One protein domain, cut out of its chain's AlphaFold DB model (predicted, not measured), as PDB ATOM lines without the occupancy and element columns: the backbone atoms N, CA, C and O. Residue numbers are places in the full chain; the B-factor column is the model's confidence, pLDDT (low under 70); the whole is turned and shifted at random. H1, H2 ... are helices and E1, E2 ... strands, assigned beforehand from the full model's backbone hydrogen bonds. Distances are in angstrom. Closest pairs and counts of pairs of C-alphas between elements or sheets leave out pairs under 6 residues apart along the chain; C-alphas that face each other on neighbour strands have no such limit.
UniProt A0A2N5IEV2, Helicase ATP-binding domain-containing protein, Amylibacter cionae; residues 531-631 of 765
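What this domain is: This is residues 531 to 631 of the 765 residues of the protein "Helicase ATP-binding domain-containing protein" of Amylibacter cionae (UniProt A0A2N5IEV2). Two helices, H2 and H5, cross almost at right angles as an X in a small helical body, and a long, narrow two-stranded hairpin, E1 and E2, makes an arm that reaches away from it. H1 sits near one end of H2, and the short H3 and H4 follow its other end; the arm's loop sticks out at residues 538 to 544. The printed part has 101 residues, with two strands and then five helices along the chain; the sheet is antiparallel, order E1 - E2, and the class is mostly helix. The whole is loose, with a radius of gyration of the C-alphas of 18.0 A, and elongated, spanning 58 by 33 by 29 A.

How they stand to each other: E1, residues 531 to 534, and E2, residues 549 to 553, form an antiparallel hairpin at 153 degrees; N 531 and O 552 are 2.8 A apart and N 550 and O 533 2.7 A, both within hydrogen-bond range. The closest C-alphas of E2 and H2, residues 574 to 586, are those of Asp 553 and Lys 574, 7.4 A apart. H2 and H5, residues 611 to 629, touch, about perpendicular at 83 degrees, closest at the C-alphas of Tyr 580 and Ser 618, 3.7 A. H1, residues 557 to 566, is close to H2 but not clearly touching, with the C-alphas of Leu 560 and Lys 574 closest at 6.2 A. H3, residues 588 to 593, is likewise close to H2 but not clearly touching, with the C-alphas of Leu 584 and Tyr 590 closest at 6.8 A. H4, residues 595 to 598, is close to H3 but not clearly touching, with the C-alphas of Arg 591 and Leu 598 closest at 7.8 A. Every O i to N i+4 pair is within hydrogen-bond range in H2, H3 and H5, and 5 of 6 are in H1; H4 is too short for such a pair.

Where its parts are: E1 begins at C-alpha 531, (36.828, 27.672, 1.876), and E2 is 13.0 A long. H1 measures 14.4 A, H2 18.6 A and H5 26.6 A, ending at C-alpha 629, (39.955, 37.182, -11.151).

The domain as a whole: The C-alphas of Leu 541 and Arg 593 are the two farthest apart, 59.1 A. The printed part has no cut; the links E1 to E2 and H4 to H5 are long. Residues 534 to 550 and 599 to 600 have pLDDT under 70.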
ATOM      1  N   LEU A 531      37.994  27.511   1.027       79.56
ATOM      2  CA  LEU A 531      36.828  27.672   1.876       79.56
ATOM      3  C   LEU A 531      37.280  28.457   3.106       79.56
ATOM      4  O   LEU A 531      38.274  28.102   3.732       79.56
ATOM      5  N   TYR A 532      36.589  29.551   3.408       75.31
ATOM      6  CA  TYR A 532      36.858  30.357   4.594       75.31
ATOM      7  C   TYR A 532      35.763  30.079   5.609       75.31
ATOM      8  O   TYR A 532      34.592  30.370   5.367       75.31
ATOM      9  N   GLU A 533      36.155  29.529   6.743       73.81
ATOM     10  CA  GLU A 533      35.266  29.146   7.831       73.81
ATOM     11  C   GLU A 533      35.560  30.044   9.030       73.81
ATOM     12  O   GLU A 533      36.702  30.458   9.202       73.81
ATOM     13  N   PRO A 534      34.573  30.440   9.842       67.62
ATOM     14  CA  PRO A 534      34.845  31.270  11.009       67.62
ATOM     15  C   PRO A 534      35.816  30.539  11.941       67.62
ATOM     16  O   PRO A 534      35.551  29.398  12.316       67.62
ATOM     17  N   ALA A 535      36.918  31.186  12.329       55.53
ATOM     18  CA  ALA A 535      37.832  30.594  13.293       55.53
ATOM     19  C   ALA A 535      37.069  30.365  14.604       55.53
ATOM     20  O   ALA A 535      36.431  31.282  15.131       55.53
ATOM     21  N   SER A 536      37.115  29.143  15.132       50.34
ATOM     22  CA  SER A 536      36.621  28.854  16.475       50.34
ATOM     23  C   SER A 536      37.375  29.740  17.465       50.34
ATOM     24  O   SER A 536      38.605  29.695  17.510       50.34
ATOM     25  N   ALA A 537      36.654  30.570  18.224       46.41
ATOM     26  CA  ALA A 537      37.252  31.392  19.266       46.41
ATOM     27  C   ALA A 537      37.973  30.482  20.269       46.41
ATOM     28  O   ALA A 537      37.347  29.622  20.886       46.41
ATOM     29  N   ASP A 538      39.286  30.657  20.400       43.59
ATOM     30  CA  ASP A 538      40.050  30.035  21.473       43.59
ATOM     31  C   ASP A 538      39.645  30.733  22.783       43.59
ATOM     32  O   ASP A 538      39.836  31.942  22.941       43.59
ATOM     33  N   ASP A 539      39.018  29.993  23.699       44.84
ATOM     34  CA  ASP A 539      38.380  30.489  24.932       44.84
ATOM     35  C   ASP A 539      39.424  30.779  26.041       44.84
ATOM     36  O   ASP A 539      39.303  30.399  27.209       44.84
ATOM     37  N   GLY A 540      40.520  31.444  25.668       44.94
ATOM     38  CA  GLY A 540      41.597  31.848  26.564       44.94
ATOM     39  C   GLY A 540      41.358  33.239  27.152       44.94
ATOM     40  O   GLY A 540      41.319  34.229  26.425       44.94
ATOM     41  N   LEU A 541      41.316  33.340  28.488       44.22
ATOM     42  CA  LEU A 541      41.046  34.545  29.305       44.22
ATOM     43  C   LEU A 541      41.959  35.774  29.034       44.22
ATOM     44  O   LEU A 541      41.774  36.825  29.644       44.22
ATOM     45  N   PHE A 542      42.940  35.663  28.134       39.44
ATOM     46  CA  PHE A 542      43.853  36.744  27.744       39.44
ATOM     47  C   PHE A 542      44.043  36.899  26.222       39.44
ATOM     48  O   PHE A 542      44.950  37.619  25.805       39.44
ATOM     49  N   ALA A 543      43.215  36.274  25.380       45.06
ATOM     50  CA  ALA A 543      43.308  36.464  23.937       45.06
ATOM     51  C   ALA A 543      42.722  37.830  23.534       45.06
ATOM     52  O   ALA A 543      41.522  38.086  23.636       45.06
ATOM     53  N   THR A 544      43.585  38.739  23.085       38.53
ATOM     54  CA  THR A 544      43.179  39.969  22.400       38.53
ATOM     55  C   THR A 544      42.478  39.586  21.102       38.53
ATOM     56  O   THR A 544      43.096  38.975  20.236       38.53
ATOM     57  N   GLY A 545      41.185  39.896  21.004       50.09
ATOM     58  CA  GLY A 545      40.326  39.444  19.916       50.09
ATOM     59  C   GLY A 545      40.840  39.825  18.531       50.09
ATOM     60  O   GLY A 545      40.867  41.000  18.173       50.09
ATOM     61  N   GLU A 546      41.138  38.810  17.731       41.06
ATOM     62  CA  GLU A 546      41.074  38.896  16.280       41.06
ATOM     63  C   GLU A 546      39.955  37.962  15.816       41.06
ATOM     64  O   GLU A 546      40.031  36.743  15.942       41.06
ATOM     65  N   THR A 547      38.866  38.543  15.316       48.12
ATOM     66  CA  THR A 547      37.817  37.809  14.604       48.12
ATOM     67  C   THR A 547      38.389  37.343  13.266       48.12
ATOM     68  O   THR A 547      38.384  38.103  12.297       48.12
ATOM     69  N   GLY A 548      38.943  36.133  13.227       58.84
ATOM     70  CA  GLY A 548      39.537  35.541  12.028       58.84
ATOM     71  C   GLY A 548      38.647  34.488  11.366       58.84
ATOM     72  O   GLY A 548      37.746  33.937  11.996       58.84
ATOM     73  N   TYR A 549      38.920  34.195  10.094       64.62
ATOM     74  CA  TYR A 549      38.439  33.001   9.394       64.62
ATOM     75  C   TYR A 549      39.609  32.014   9.248       64.62
ATOM     76  O   TYR A 549      40.727  32.438   8.955       64.62
ATOM     77  N   THR A 550      39.367  30.720   9.440       69.50
ATOM     78  CA  THR A 550      40.275  29.627   9.077       69.50
ATOM     79  C   THR A 550      40.074  29.240   7.614       69.50
ATOM     80  O   THR A 550      38.951  29.128   7.130       69.50
ATOM     81  N   GLU A 551      41.176  29.056   6.893       78.88
ATOM     82  CA  GLU A 551      41.185  28.720   5.469       78.88
ATOM     83  C   GLU A 551      41.372  27.204   5.276       78.88
ATOM     84  O   GLU A 551      42.342  26.632   5.773       78.88
ATOM     85  N   ARG A 552      40.472  26.560   4.524       82.31
ATOM     86  CA  ARG A 552      40.548  25.147   4.117       82.31
ATOM     87  C   ARG A 552      40.610  25.030   2.595       82.31
ATOM     88  O   ARG A 552      39.963  25.790   1.882       82.31
ATOM     89  N   ASP A 553      41.353  24.063   2.061       80.12
ATOM     90  CA  ASP A 553      41.364  23.806   0.615       80.12
ATOM     91  C   ASP A 553      40.055  23.154   0.139       80.12
ATOM     92  O   ASP A 553      39.561  22.208   0.751       80.12
ATOM     93  N   GLY A 554      39.520  23.607  -0.997       81.00
ATOM     94  CA  GLY A 554      38.327  23.024  -1.630       81.00
ATOM     95  C   GLY A 554      38.582  21.699  -2.358       81.00
ATOM     96  O   GLY A 554      37.644  21.047  -2.810       81.00
ATOM     97  N   ILE A 555      39.847  21.283  -2.472       85.06
ATOM     98  CA  ILE A 555      40.242  19.976  -3.008       85.06
ATOM     99  C   ILE A 555      40.562  19.034  -1.855       85.06
ATOM    100  O   ILE A 555      41.434  19.307  -1.025       85.06
ATOM    101  N   SER A 556      39.873  17.894  -1.836       86.12
ATOM    102  CA  SER A 556      40.092  16.846  -0.843       86.12
ATOM    103  C   SER A 556      41.444  16.156  -1.033       86.12
ATOM    104  O   SER A 556      41.954  16.025  -2.150       86.12
ATOM    105  N   ASP A 557      42.015  15.651   0.061       84.31
ATOM    106  CA  ASP A 557      43.269  14.887   0.020       84.31
ATOM    107  C   ASP A 557      43.126  13.581  -0.771       84.31
ATOM    108  O   ASP A 557      44.059  13.160  -1.453       84.31
ATOM    109  N   ALA A 558      41.934  12.976  -0.762       83.44
ATOM    110  CA  ALA A 558      41.616  11.820  -1.598       83.44
ATOM    111  C   ALA A 558      41.667  12.164  -3.097       83.44
ATOM    112  O   ALA A 558      42.220  11.397  -3.888       83.44
ATOM    113  N   GLY A 559      41.141  13.334  -3.481       82.62
ATOM    114  CA  GLY A 559      41.232  13.843  -4.848       82.62
ATOM    115  C   GLY A 559      42.680  14.094  -5.260       82.62
ATOM    116  O   GLY A 559      43.090  13.663  -6.331       82.62
ATOM    117  N   LEU A 560      43.484  14.706  -4.386       86.56
ATOM    118  CA  LEU A 560      44.913  14.905  -4.632       86.56
ATOM    119  C   LEU A 560      45.658  13.574  -4.828       86.56
ATOM    120  O   LEU A 560      46.419  13.426  -5.785       86.56
ATOM    121  N   LYS A 561      45.400  12.593  -3.956       85.69
ATOM    122  CA  LYS A 561      46.037  11.273  -3.999       85.69
ATOM    123  C   LYS A 561      45.756  10.531  -5.306       85.69
ATOM    124  O   LYS A 561      46.673   9.954  -5.875       85.69
ATOM    125  N   HIS A 562      44.532  10.619  -5.832       87.44
ATOM    126  CA  HIS A 562      44.172  10.005  -7.115       87.44
ATOM    127  C   HIS A 562      45.076  10.462  -8.276       87.44
ATOM    128  O   HIS A 562      45.503   9.643  -9.088       87.44
ATOM    129  N   PHE A 563      45.412  11.754  -8.337       86.00
ATOM    130  CA  PHE A 563      46.300  12.290  -9.374       86.00
ATOM    131  C   PHE A 563      47.784  12.020  -9.077       86.00
ATOM    132  O   PHE A 563      48.560  11.821 -10.008       86.00
ATOM    133  N   GLN A 564      48.186  11.954  -7.805       86.88
ATOM    134  CA  GLN A 564      49.548  11.557  -7.422       86.88
ATOM    135  C   GLN A 564      49.842  10.089  -7.768       86.88
ATOM    136  O   GLN A 564      50.931   9.783  -8.252       86.88
ATOM    137  N   ASP A 565      48.861   9.199  -7.589       86.25
ATOM    138  CA  ASP A 565      48.969   7.786  -7.964       86.25
ATOM    139  C   ASP A 565      49.064   7.614  -9.496       86.25
ATOM    140  O   ASP A 565      49.774   6.732  -9.981       86.25
ATOM    141  N   ALA A 566      48.389   8.478 -10.268       84.56
ATOM    142  CA  ALA A 566      48.433   8.473 -11.733       84.56
ATOM    143  C   ALA A 566      49.759   9.012 -12.307       84.56
ATOM    144  O   ALA A 566      50.203   8.557 -13.363       84.56
ATOM    145  N   TYR A 567      50.416   9.950 -11.614       85.94
ATOM    146  CA  TYR A 567      51.676  10.574 -12.036       85.94
ATOM    147  C   TYR A 567      52.802  10.309 -11.031       85.94
ATOM    148  O   TYR A 567      53.352  11.225 -10.414       85.94
ATOM    149  N   ALA A 568      53.168   9.034 -10.880       76.81
ATOM    150  CA  ALA A 568      54.225   8.611  -9.967       76.81
ATOM    151  C   ALA A 568      55.568   9.309 -10.283       76.81
ATOM    152  O   ALA A 568      56.212   9.016 -11.289       76.81
ATOM    153  N   GLY A 569      55.994  10.220  -9.400       75.75
ATOM    154  CA  GLY A 569      57.259  10.964  -9.507       75.75
ATOM    155  C   GLY A 569      57.118  12.487  -9.609       75.75
ATOM    156  O   GLY A 569      58.115  13.186  -9.446       75.75
ATOM    157  N   GLU A 570      55.907  13.009  -9.812       84.19
ATOM    158  CA  GLU A 570      55.626  14.448  -9.862       84.19
ATOM    159  C   GLU A 570      55.115  14.973  -8.509       84.19
ATOM    160  O   GLU A 570      54.359  14.302  -7.806       84.19
ATOM    161  N   GLN A 571      55.501  16.197  -8.135       85.56
ATOM    162  CA  GLN A 571      54.976  16.868  -6.939       85.56
ATOM    163  C   GLN A 571      53.795  17.762  -7.320       85.56
ATOM    164  O   GLN A 571      53.982  18.891  -7.767       85.56
ATOM    165  N   ILE A 572      52.578  17.244  -7.149       89.06
ATOM    166  CA  ILE A 572      51.329  17.952  -7.457       89.06
ATOM    167  C   ILE A 572      50.746  18.520  -6.160       89.06
ATOM    168  O   ILE A 572      50.560  17.771  -5.196       89.06
ATOM    169  N   SER A 573      50.448  19.823  -6.139       90.25
ATOM    170  CA  SER A 573      49.711  20.476  -5.048       90.25
ATOM    171  C   SER A 573      48.201  20.528  -5.323       90.25
ATOM    172  O   SER A 573      47.747  20.379  -6.460       90.25
ATOM    173  N   LYS A 574      47.396  20.790  -4.284       87.88
ATOM    174  CA  LYS A 574      45.945  21.015  -4.435       87.88
ATOM    175  C   LYS A 574      45.650  22.191  -5.356       87.88
ATOM    176  O   LYS A 574      44.761  22.117  -6.194       87.88
ATOM    177  N   GLU A 575      46.434  23.256  -5.250       89.31
ATOM    178  CA  GLU A 575      46.289  24.424  -6.108       89.31
ATOM    179  C   GLU A 575      46.572  24.082  -7.583       89.31
ATOM    180  O   GLU A 575      45.803  24.461  -8.466       89.31
ATOM    181  N   ASP A 576      47.613  23.287  -7.861       90.31
ATOM    182  CA  ASP A 576      47.905  22.815  -9.223       90.31
ATOM    183  C   ASP A 576      46.758  21.991  -9.802       90.31
ATOM    184  O   ASP A 576      46.441  22.130 -10.988       90.31
ATOM    185  N   LEU A 577      46.113  21.171  -8.967       90.44
ATOM    186  CA  LEU A 577      44.956  20.375  -9.358       90.44
ATOM    187  C   LEU A 577      43.708  21.243  -9.598       90.44
ATOM    188  O   LEU A 577      42.968  21.001 -10.551       90.44
ATOM    189  N   PHE A 578      43.493  22.294  -8.805       91.81
ATOM    190  CA  PHE A 578      42.391  23.237  -9.020       91.81
ATOM    191  C   PHE A 578      42.500  23.910 -10.383       91.81
ATOM    192  O   PHE A 578      41.547  23.936 -11.166       91.81
ATOM    193  N   TYR A 579      43.689  24.412 -10.699       91.94
ATOM    194  CA  TYR A 579      43.921  25.053 -11.979       91.94
ATOM    195  C   TYR A 579      43.974  24.055 -13.133       91.94
ATOM    196  O   TYR A 579      43.530  24.387 -14.228       91.94
ATOM    197  N   TYR A 580      44.409  22.816 -12.904       92.62
ATOM    198  CA  TYR A 580      44.244  21.746 -13.886       92.62
ATOM    199  C   TYR A 580      42.768  21.555 -14.259       92.62
ATOM    200  O   TYR A 580      42.427  21.601 -15.442       92.62
ATOM    201  N   ILE A 581      41.882  21.434 -13.264       91.31
ATOM    202  CA  ILE A 581      40.432  21.319 -13.474       91.31
ATOM    203  C   ILE A 581      39.910  22.554 -14.212       91.31
ATOM    204  O   ILE A 581      39.168  22.428 -15.186       91.31
ATOM    205  N   TYR A 582      40.332  23.750 -13.799       90.50
ATOM    206  CA  TYR A 582      39.917  24.993 -14.438       90.50
ATOM    207  C   TYR A 582      40.312  25.044 -15.921       90.50
ATOM    208  O   TYR A 582      39.479  25.376 -16.766       90.50
ATOM    209  N   GLY A 583      41.546  24.658 -16.257       90.06
ATOM    210  CA  GLY A 583      42.025  24.567 -17.636       90.06
ATOM    211  C   GLY A 583      41.290  23.498 -18.447       90.06
ATOM    212  O   GLY A 583      40.875  23.752 -19.578       90.06
ATOM    213  N   LEU A 584      41.049  22.327 -17.853       90.62
ATOM    214  CA  LEU A 584      40.327  21.225 -18.486       90.62
ATOM    215  C   LEU A 584      38.879  21.603 -18.827       90.62
ATOM    216  O   LEU A 584      38.418  21.344 -19.937       90.62
ATOM    217  N   LEU A 585      38.171  22.274 -17.914       88.94
ATOM    218  CA  LEU A 585      36.796  22.734 -18.143       88.94
ATOM    219  C   LEU A 585      36.702  23.813 -19.234       88.94
ATOM    220  O   LEU A 585      35.638  23.986 -19.831       88.94
ATOM    221  N   HIS A 586      37.803  24.510 -19.524       88.12
ATOM    222  CA  HIS A 586      37.903  25.451 -20.640       88.12
ATOM    223  C   HIS A 586      38.327  24.789 -21.960       88.12
ATOM    224  O   HIS A 586      38.214  25.428 -23.007       88.12
ATOM    225  N   SER A 587      38.739  23.516 -21.947       89.25
ATOM    226  CA  SER A 587      39.094  22.772 -23.158       89.25
ATOM    227  C   SER A 587      37.874  22.560 -24.068       89.25
ATOM    228  O   SER A 587      36.877  21.970 -23.634       89.25
ATOM    229  N   PRO A 588      37.928  22.981 -25.348       86.38
ATOM    230  CA  PRO A 588      36.851  22.728 -26.303       86.38
ATOM    231  C   PRO A 588      36.587  21.233 -26.517       86.38
ATOM    232  O   PRO A 588      35.435  20.823 -26.641       86.38
ATOM    233  N   ASP A 589      37.649  20.421 -26.508       86.50
ATOM    234  CA  ASP A 589      37.587  18.976 -26.738       86.50
ATOM    235  C   ASP A 589      36.853  18.261 -25.593       86.50
ATOM    236  O   ASP A 589      35.919  17.491 -25.821       86.50
ATOM    237  N   TYR A 590      37.176  18.614 -24.342       87.38
ATOM    238  CA  TYR A 590      36.464  18.115 -23.161       87.38
ATOM    239  C   TYR A 590      34.979  18.511 -23.186       87.38
ATOM    240  O   TYR A 590      34.095  17.675 -22.974       87.38
ATOM    241  N   ARG A 591      34.690  19.783 -23.491       84.19
ATOM    242  CA  ARG A 591      33.320  20.314 -23.516       84.19
ATOM    243  C   ARG A 591      32.458  19.672 -24.595       84.19
ATOM    244  O   ARG A 591      31.278  19.452 -24.339       84.19
ATOM    245  N   GLU A 592      33.009  19.377 -25.770       84.94
ATOM    246  CA  GLU A 592      32.248  18.728 -26.841       84.94
ATOM    247  C   GLU A 592      32.107  17.218 -26.593       84.94
ATOM    248  O   GLU A 592      30.996  16.695 -26.692       84.94
ATOM    249  N   ARG A 593      33.176  16.526 -26.168       84.00
ATOM    250  CA  ARG A 593      33.152  15.077 -25.889       84.00
ATOM    251  C   ARG A 593      32.192  14.707 -24.756       84.00
ATOM    252  O   ARG A 593      31.492  13.701 -24.856       84.00
ATOM    253  N   PHE A 594      32.120  15.522 -23.702       81.62
ATOM    254  CA  PHE A 594      31.275  15.263 -22.527       81.62
ATOM    255  C   PHE A 594      30.027  16.145 -22.440       81.62
ATOM    256  O   PHE A 594      29.339  16.126 -21.422       81.62
ATOM    257  N   LYS A 595      29.675  16.873 -23.504       79.50
ATOM    258  CA  LYS A 595      28.540  17.813 -23.565       79.50
ATOM    259  C   LYS A 595      27.233  17.280 -22.976       79.50
ATOM    260  O   LYS A 595      26.560  17.978 -22.221       79.50
ATOM    261  N   ASN A 596      26.892  16.031 -23.296       73.19
ATOM    262  CA  ASN A 596      25.674  15.380 -22.810       73.19
ATOM    263  C   ASN A 596      25.741  15.074 -21.305       73.19
ATOM    264  O   ASN A 596      24.746  15.255 -20.607       73.19
ATOM    265  N   ASN A 597      26.906  14.667 -20.796       76.50
ATOM    266  CA  ASN A 597      27.100  14.330 -19.383       76.50
ATOM    267  C   ASN A 597      27.206  15.589 -18.522       76.50
ATOM    268  O   ASN A 597      26.543  15.669 -17.497       76.50
ATOM    269  N   LEU A 598      27.930  16.613 -18.990       70.75
ATOM    270  CA  LEU A 598      28.044  17.918 -18.322       70.75
ATOM    271  C   LEU A 598      26.689  18.628 -18.158       70.75
ATOM    272  O   LEU A 598      26.569  19.545 -17.353       70.75
ATOM    273  N   SER A 599      25.663  18.217 -18.915       64.50
ATOM    274  CA  SER A 599      24.292  18.722 -18.773       64.50
ATOM    275  C   SER A 599      23.429  17.960 -17.753       64.50
ATOM    276  O   SER A 599      22.344  18.434 -17.418       64.50
ATOM    277  N   LYS A 600      23.888  16.794 -17.274       56.53
ATOM    278  CA  LYS A 600      23.113  15.838 -16.460       56.53
ATOM    279  C   LYS A 600      23.765  15.489 -15.120       56.53
ATOM    280  O   LYS A 600      23.051  15.206 -14.166       56.53
ATOM    281  N   GLU A 601      25.091  15.499 -15.050       71.69
ATOM    282  CA  GLU A 601      25.885  15.040 -13.906       71.69
ATOM    283  C   GLU A 601      27.067  15.985 -13.648       71.69
ATOM    284  O   GLU A 601      27.431  16.803 -14.498       71.69
ATOM    285  N   LEU A 602      27.687  15.856 -12.470       73.56
ATOM    286  CA  LEU A 602      28.918  16.573 -12.143       73.56
ATOM    287  C   LEU A 602      30.041  16.242 -13.145       73.56
ATOM    288  O   LEU A 602      30.142  15.090 -13.589       73.56
ATOM    289  N   PRO A 603      30.908  17.214 -13.497       78.19
ATOM    290  CA  PRO A 603      32.042  16.967 -14.376       78.19
ATOM    291  C   PRO A 603      32.944  15.877 -13.792       78.19
ATOM    292  O   PRO A 603      33.535  16.050 -12.728       78.19
ATOM    293  N   ARG A 604      33.071  14.753 -14.499       82.25
ATOM    294  CA  ARG A 604      34.060  13.729 -14.155       82.25
ATOM    295  C   ARG A 604      35.401  14.194 -14.690       82.25
ATOM    296  O   ARG A 604      35.548  14.311 -15.901       82.25
ATOM    297  N   ILE A 605      36.343  14.471 -13.800       87.06
ATOM    298  CA  ILE A 605      37.666  14.982 -14.163       87.06
ATOM    299  C   ILE A 605      38.583  13.788 -14.481       87.06
ATOM    300  O   ILE A 605      39.002  13.106 -13.548       87.06
ATOM    301  N   PRO A 606      38.874  13.482 -15.763       86.31
ATOM    302  CA  PRO A 606      39.836  12.442 -16.117       86.31
ATOM    303  C   PRO A 606      41.268  12.849 -15.757       86.31
ATOM    304  O   PRO A 606      41.605  14.031 -15.791       86.31
ATOM    305  N   ALA A 607      42.127  11.859 -15.513       85.25
ATOM    306  CA  ALA A 607      43.573  12.030 -15.596       85.25
ATOM    307  C   ALA A 607      44.017  11.873 -17.062       85.25
ATOM    308  O   ALA A 607      43.632  10.920 -17.739       85.25
ATOM    309  N   VAL A 608      44.801  12.824 -17.569       85.38
ATOM    310  CA  VAL A 608      45.393  12.758 -18.920       85.38
ATOM    311  C   VAL A 608      46.575  11.790 -18.951       85.38
ATOM    312  O   VAL A 608      47.235  11.594 -17.933       85.38
ATOM    313  N   LYS A 609      46.881  11.192 -20.105       83.69
ATOM    314  CA  LYS A 609      47.881  10.107 -20.182       83.69
ATOM    315  C   LYS A 609      49.297  10.507 -19.779       83.69
ATOM    316  O   LYS A 609      50.037   9.680 -19.256       83.69
ATOM    317  N   THR A 610      49.699  11.749 -20.052       85.62
ATOM    318  CA  THR A 610      51.064  12.213 -19.780       85.62
ATOM    319  C   THR A 610      51.092  13.302 -18.712       85.62
ATOM    320  O   THR A 610      50.241  14.192 -18.680       85.62
ATOM    321  N   ALA A 611      52.119  13.277 -17.857       85.38
ATOM    322  CA  ALA A 611      52.362  14.345 -16.884       85.38
ATOM    323  C   ALA A 611      52.635  15.703 -17.565       85.38
ATOM    324  O   ALA A 611      52.306  16.757 -17.024       85.38
ATOM    325  N   ALA A 612      53.194  15.692 -18.782       86.88
ATOM    326  CA  ALA A 612      53.420  16.902 -19.567       86.88
ATOM    327  C   ALA A 612      52.099  17.603 -19.932       86.88
ATOM    328  O   ALA A 612      52.000  18.826 -19.795       86.88
ATOM    329  N   ASP A 613      51.076  16.839 -20.327       87.62
ATOM    330  CA  ASP A 613      49.748  17.380 -20.628       87.62
ATOM    331  C   ASP A 613      49.050  17.885 -19.360       87.62
ATOM    332  O   ASP A 613      48.425  18.947 -19.389       87.62
ATOM    333  N   PHE A 614      49.209  17.190 -18.226       90.00
ATOM    334  CA  PHE A 614      48.698  17.655 -16.932       90.00
ATOM    335  C   PHE A 614      49.237  19.052 -16.593       90.00
ATOM    336  O   PHE A 614      48.467  19.985 -16.341       90.00
ATOM    337  N   TRP A 615      50.558  19.234 -16.673       90.44
ATOM    338  CA  TRP A 615      51.193  20.525 -16.413       90.44
ATOM    339  C   TRP A 615      50.813  21.598 -17.439       90.44
ATOM    340  O   TRP A 615      50.740  22.776 -17.085       90.44
ATOM    341  N   ALA A 616      50.543  21.224 -18.692       90.75
ATOM    342  CA  ALA A 616      50.051  22.156 -19.704       90.75
ATOM    343  C   ALA A 616      48.642  22.679 -19.360       90.75
ATOM    344  O   ALA A 616      48.429  23.895 -19.373       90.75
ATOM    345  N   PHE A 617      47.709  21.799 -18.975       91.50
ATOM    346  CA  PHE A 617      46.365  22.192 -18.529       91.50
ATOM    347  C   PHE A 617      46.397  23.008 -17.232       91.50
ATOM    348  O   PHE A 617      45.698  24.016 -17.137       91.50
ATOM    349  N   SER A 618      47.240  22.631 -16.267       93.44
ATOM    350  CA  SER A 618      47.390  23.371 -15.008       93.44
ATOM    351  C   SER A 618      47.939  24.786 -15.228       93.44
ATOM    352  O   SER A 618      47.354  25.758 -14.750       93.44
ATOM    353  N   LYS A 619      48.996  24.951 -16.040       93.19
ATOM    354  CA  LYS A 619      49.552  26.276 -16.384       93.19
ATOM    355  C   LYS A 619      48.544  27.154 -17.122       93.19
ATOM    356  O   LYS A 619      48.429  28.340 -16.816       93.19
ATOM    357  N   ALA A 620      47.804  26.580 -18.068       92.38
ATOM    358  CA  ALA A 620      46.762  27.301 -18.786       92.38
ATOM    359  C   ALA A 620      45.620  27.722 -17.850       92.38
ATOM    360  O   ALA A 620      45.185  28.870 -17.895       92.38
ATOM    361  N   GLY A 621      45.176  26.839 -16.954       92.31
ATOM    362  CA  GLY A 621      44.165  27.172 -15.956       92.31
ATOM    363  C   GLY A 621      44.621  28.234 -14.957       92.31
ATOM    364  O   GLY A 621      43.826  29.111 -14.633       92.31
ATOM    365  N   ARG A 622      45.893  28.222 -14.532       93.56
ATOM    366  CA  ARG A 622      46.497  29.280 -13.695       93.56
ATOM    367  C   ARG A 622      46.437  30.633 -14.400       93.56
ATOM    368  O   ARG A 622      45.937  31.595 -13.826       93.56
ATOM    369  N   ALA A 623      46.871  30.684 -15.661       92.19
ATOM    370  CA  ALA A 623      46.830  31.902 -16.466       92.19
ATOM    371  C   ALA A 623      45.394  32.410 -16.694       92.19
ATOM    372  O   ALA A 623      45.141  33.608 -16.590       92.19
ATOM    373  N   LEU A 624      44.438  31.510 -16.958       91.56
ATOM    374  CA  LEU A 624      43.020  31.863 -17.091       91.56
ATOM    375  C   LEU A 624      42.432  32.375 -15.773       91.56
ATOM    376  O   LEU A 624      41.697  33.356 -15.771       91.56
ATOM    377  N   GLY A 625      42.738  31.717 -14.655       88.94
ATOM    378  CA  GLY A 625      42.251  32.107 -13.336       88.94
ATOM    379  C   GLY A 625      42.744  33.492 -12.931       88.94
ATOM    380  O   GLY A 625      41.934  34.322 -12.528       88.94
ATOM    381  N   ASP A 626      44.038  33.766 -13.111       89.94
ATOM    382  CA  ASP A 626      44.621  35.087 -12.860       89.94
ATOM    383  C   ASP A 626      43.954  36.167 -13.724       89.94
ATOM    384  O   ASP A 626      43.461  37.172 -13.211       89.94
ATOM    385  N   LEU A 627      43.811  35.906 -15.028       89.25
ATOM    386  CA  LEU A 627      43.174  36.830 -15.964       89.25
ATOM    387  C   LEU A 627      41.700  37.114 -15.618       89.25
ATOM    388  O   LEU A 627      41.242  38.249 -15.751       89.25
ATOM    389  N   HIS A 628      40.945  36.099 -15.185       88.94
ATOM    390  CA  HIS A 628      39.519  36.231 -14.877       88.94
ATOM    391  C   HIS A 628      39.249  36.843 -13.498       88.94
ATOM    392  O   HIS A 628      38.270  37.572 -13.355       88.94
ATOM    393  N   VAL A 629      40.086  36.580 -12.490       87.12
ATOM    394  CA  VAL A 629      39.955  37.182 -11.151       87.12
ATOM    395  C   VAL A 629      40.436  38.631 -11.173       87.12
ATOM    396  O   VAL A 629      39.749  39.521 -10.677       87.12
ATOM    397  N   ASN A 630      41.569  38.887 -11.829       87.88
ATOM    398  CA  ASN A 630      42.216  40.197 -11.870       87.88
ATOM    399  C   ASN A 630      41.874  40.999 -13.132       87.88
ATOM    400  O   ASN A 630      42.583  41.938 -13.491       87.88
ATOM    401  N   TYR A 631      40.752  40.691 -13.791       85.44
ATOM    402  CA  TYR A 631      40.309  41.344 -15.029       85.44
ATOM    403  C   TYR A 631      40.225  42.881 -14.917       85.44
ATOM    404  O   TYR A 631      40.398  43.600 -15.902       85.44
TER     405      TYR A 631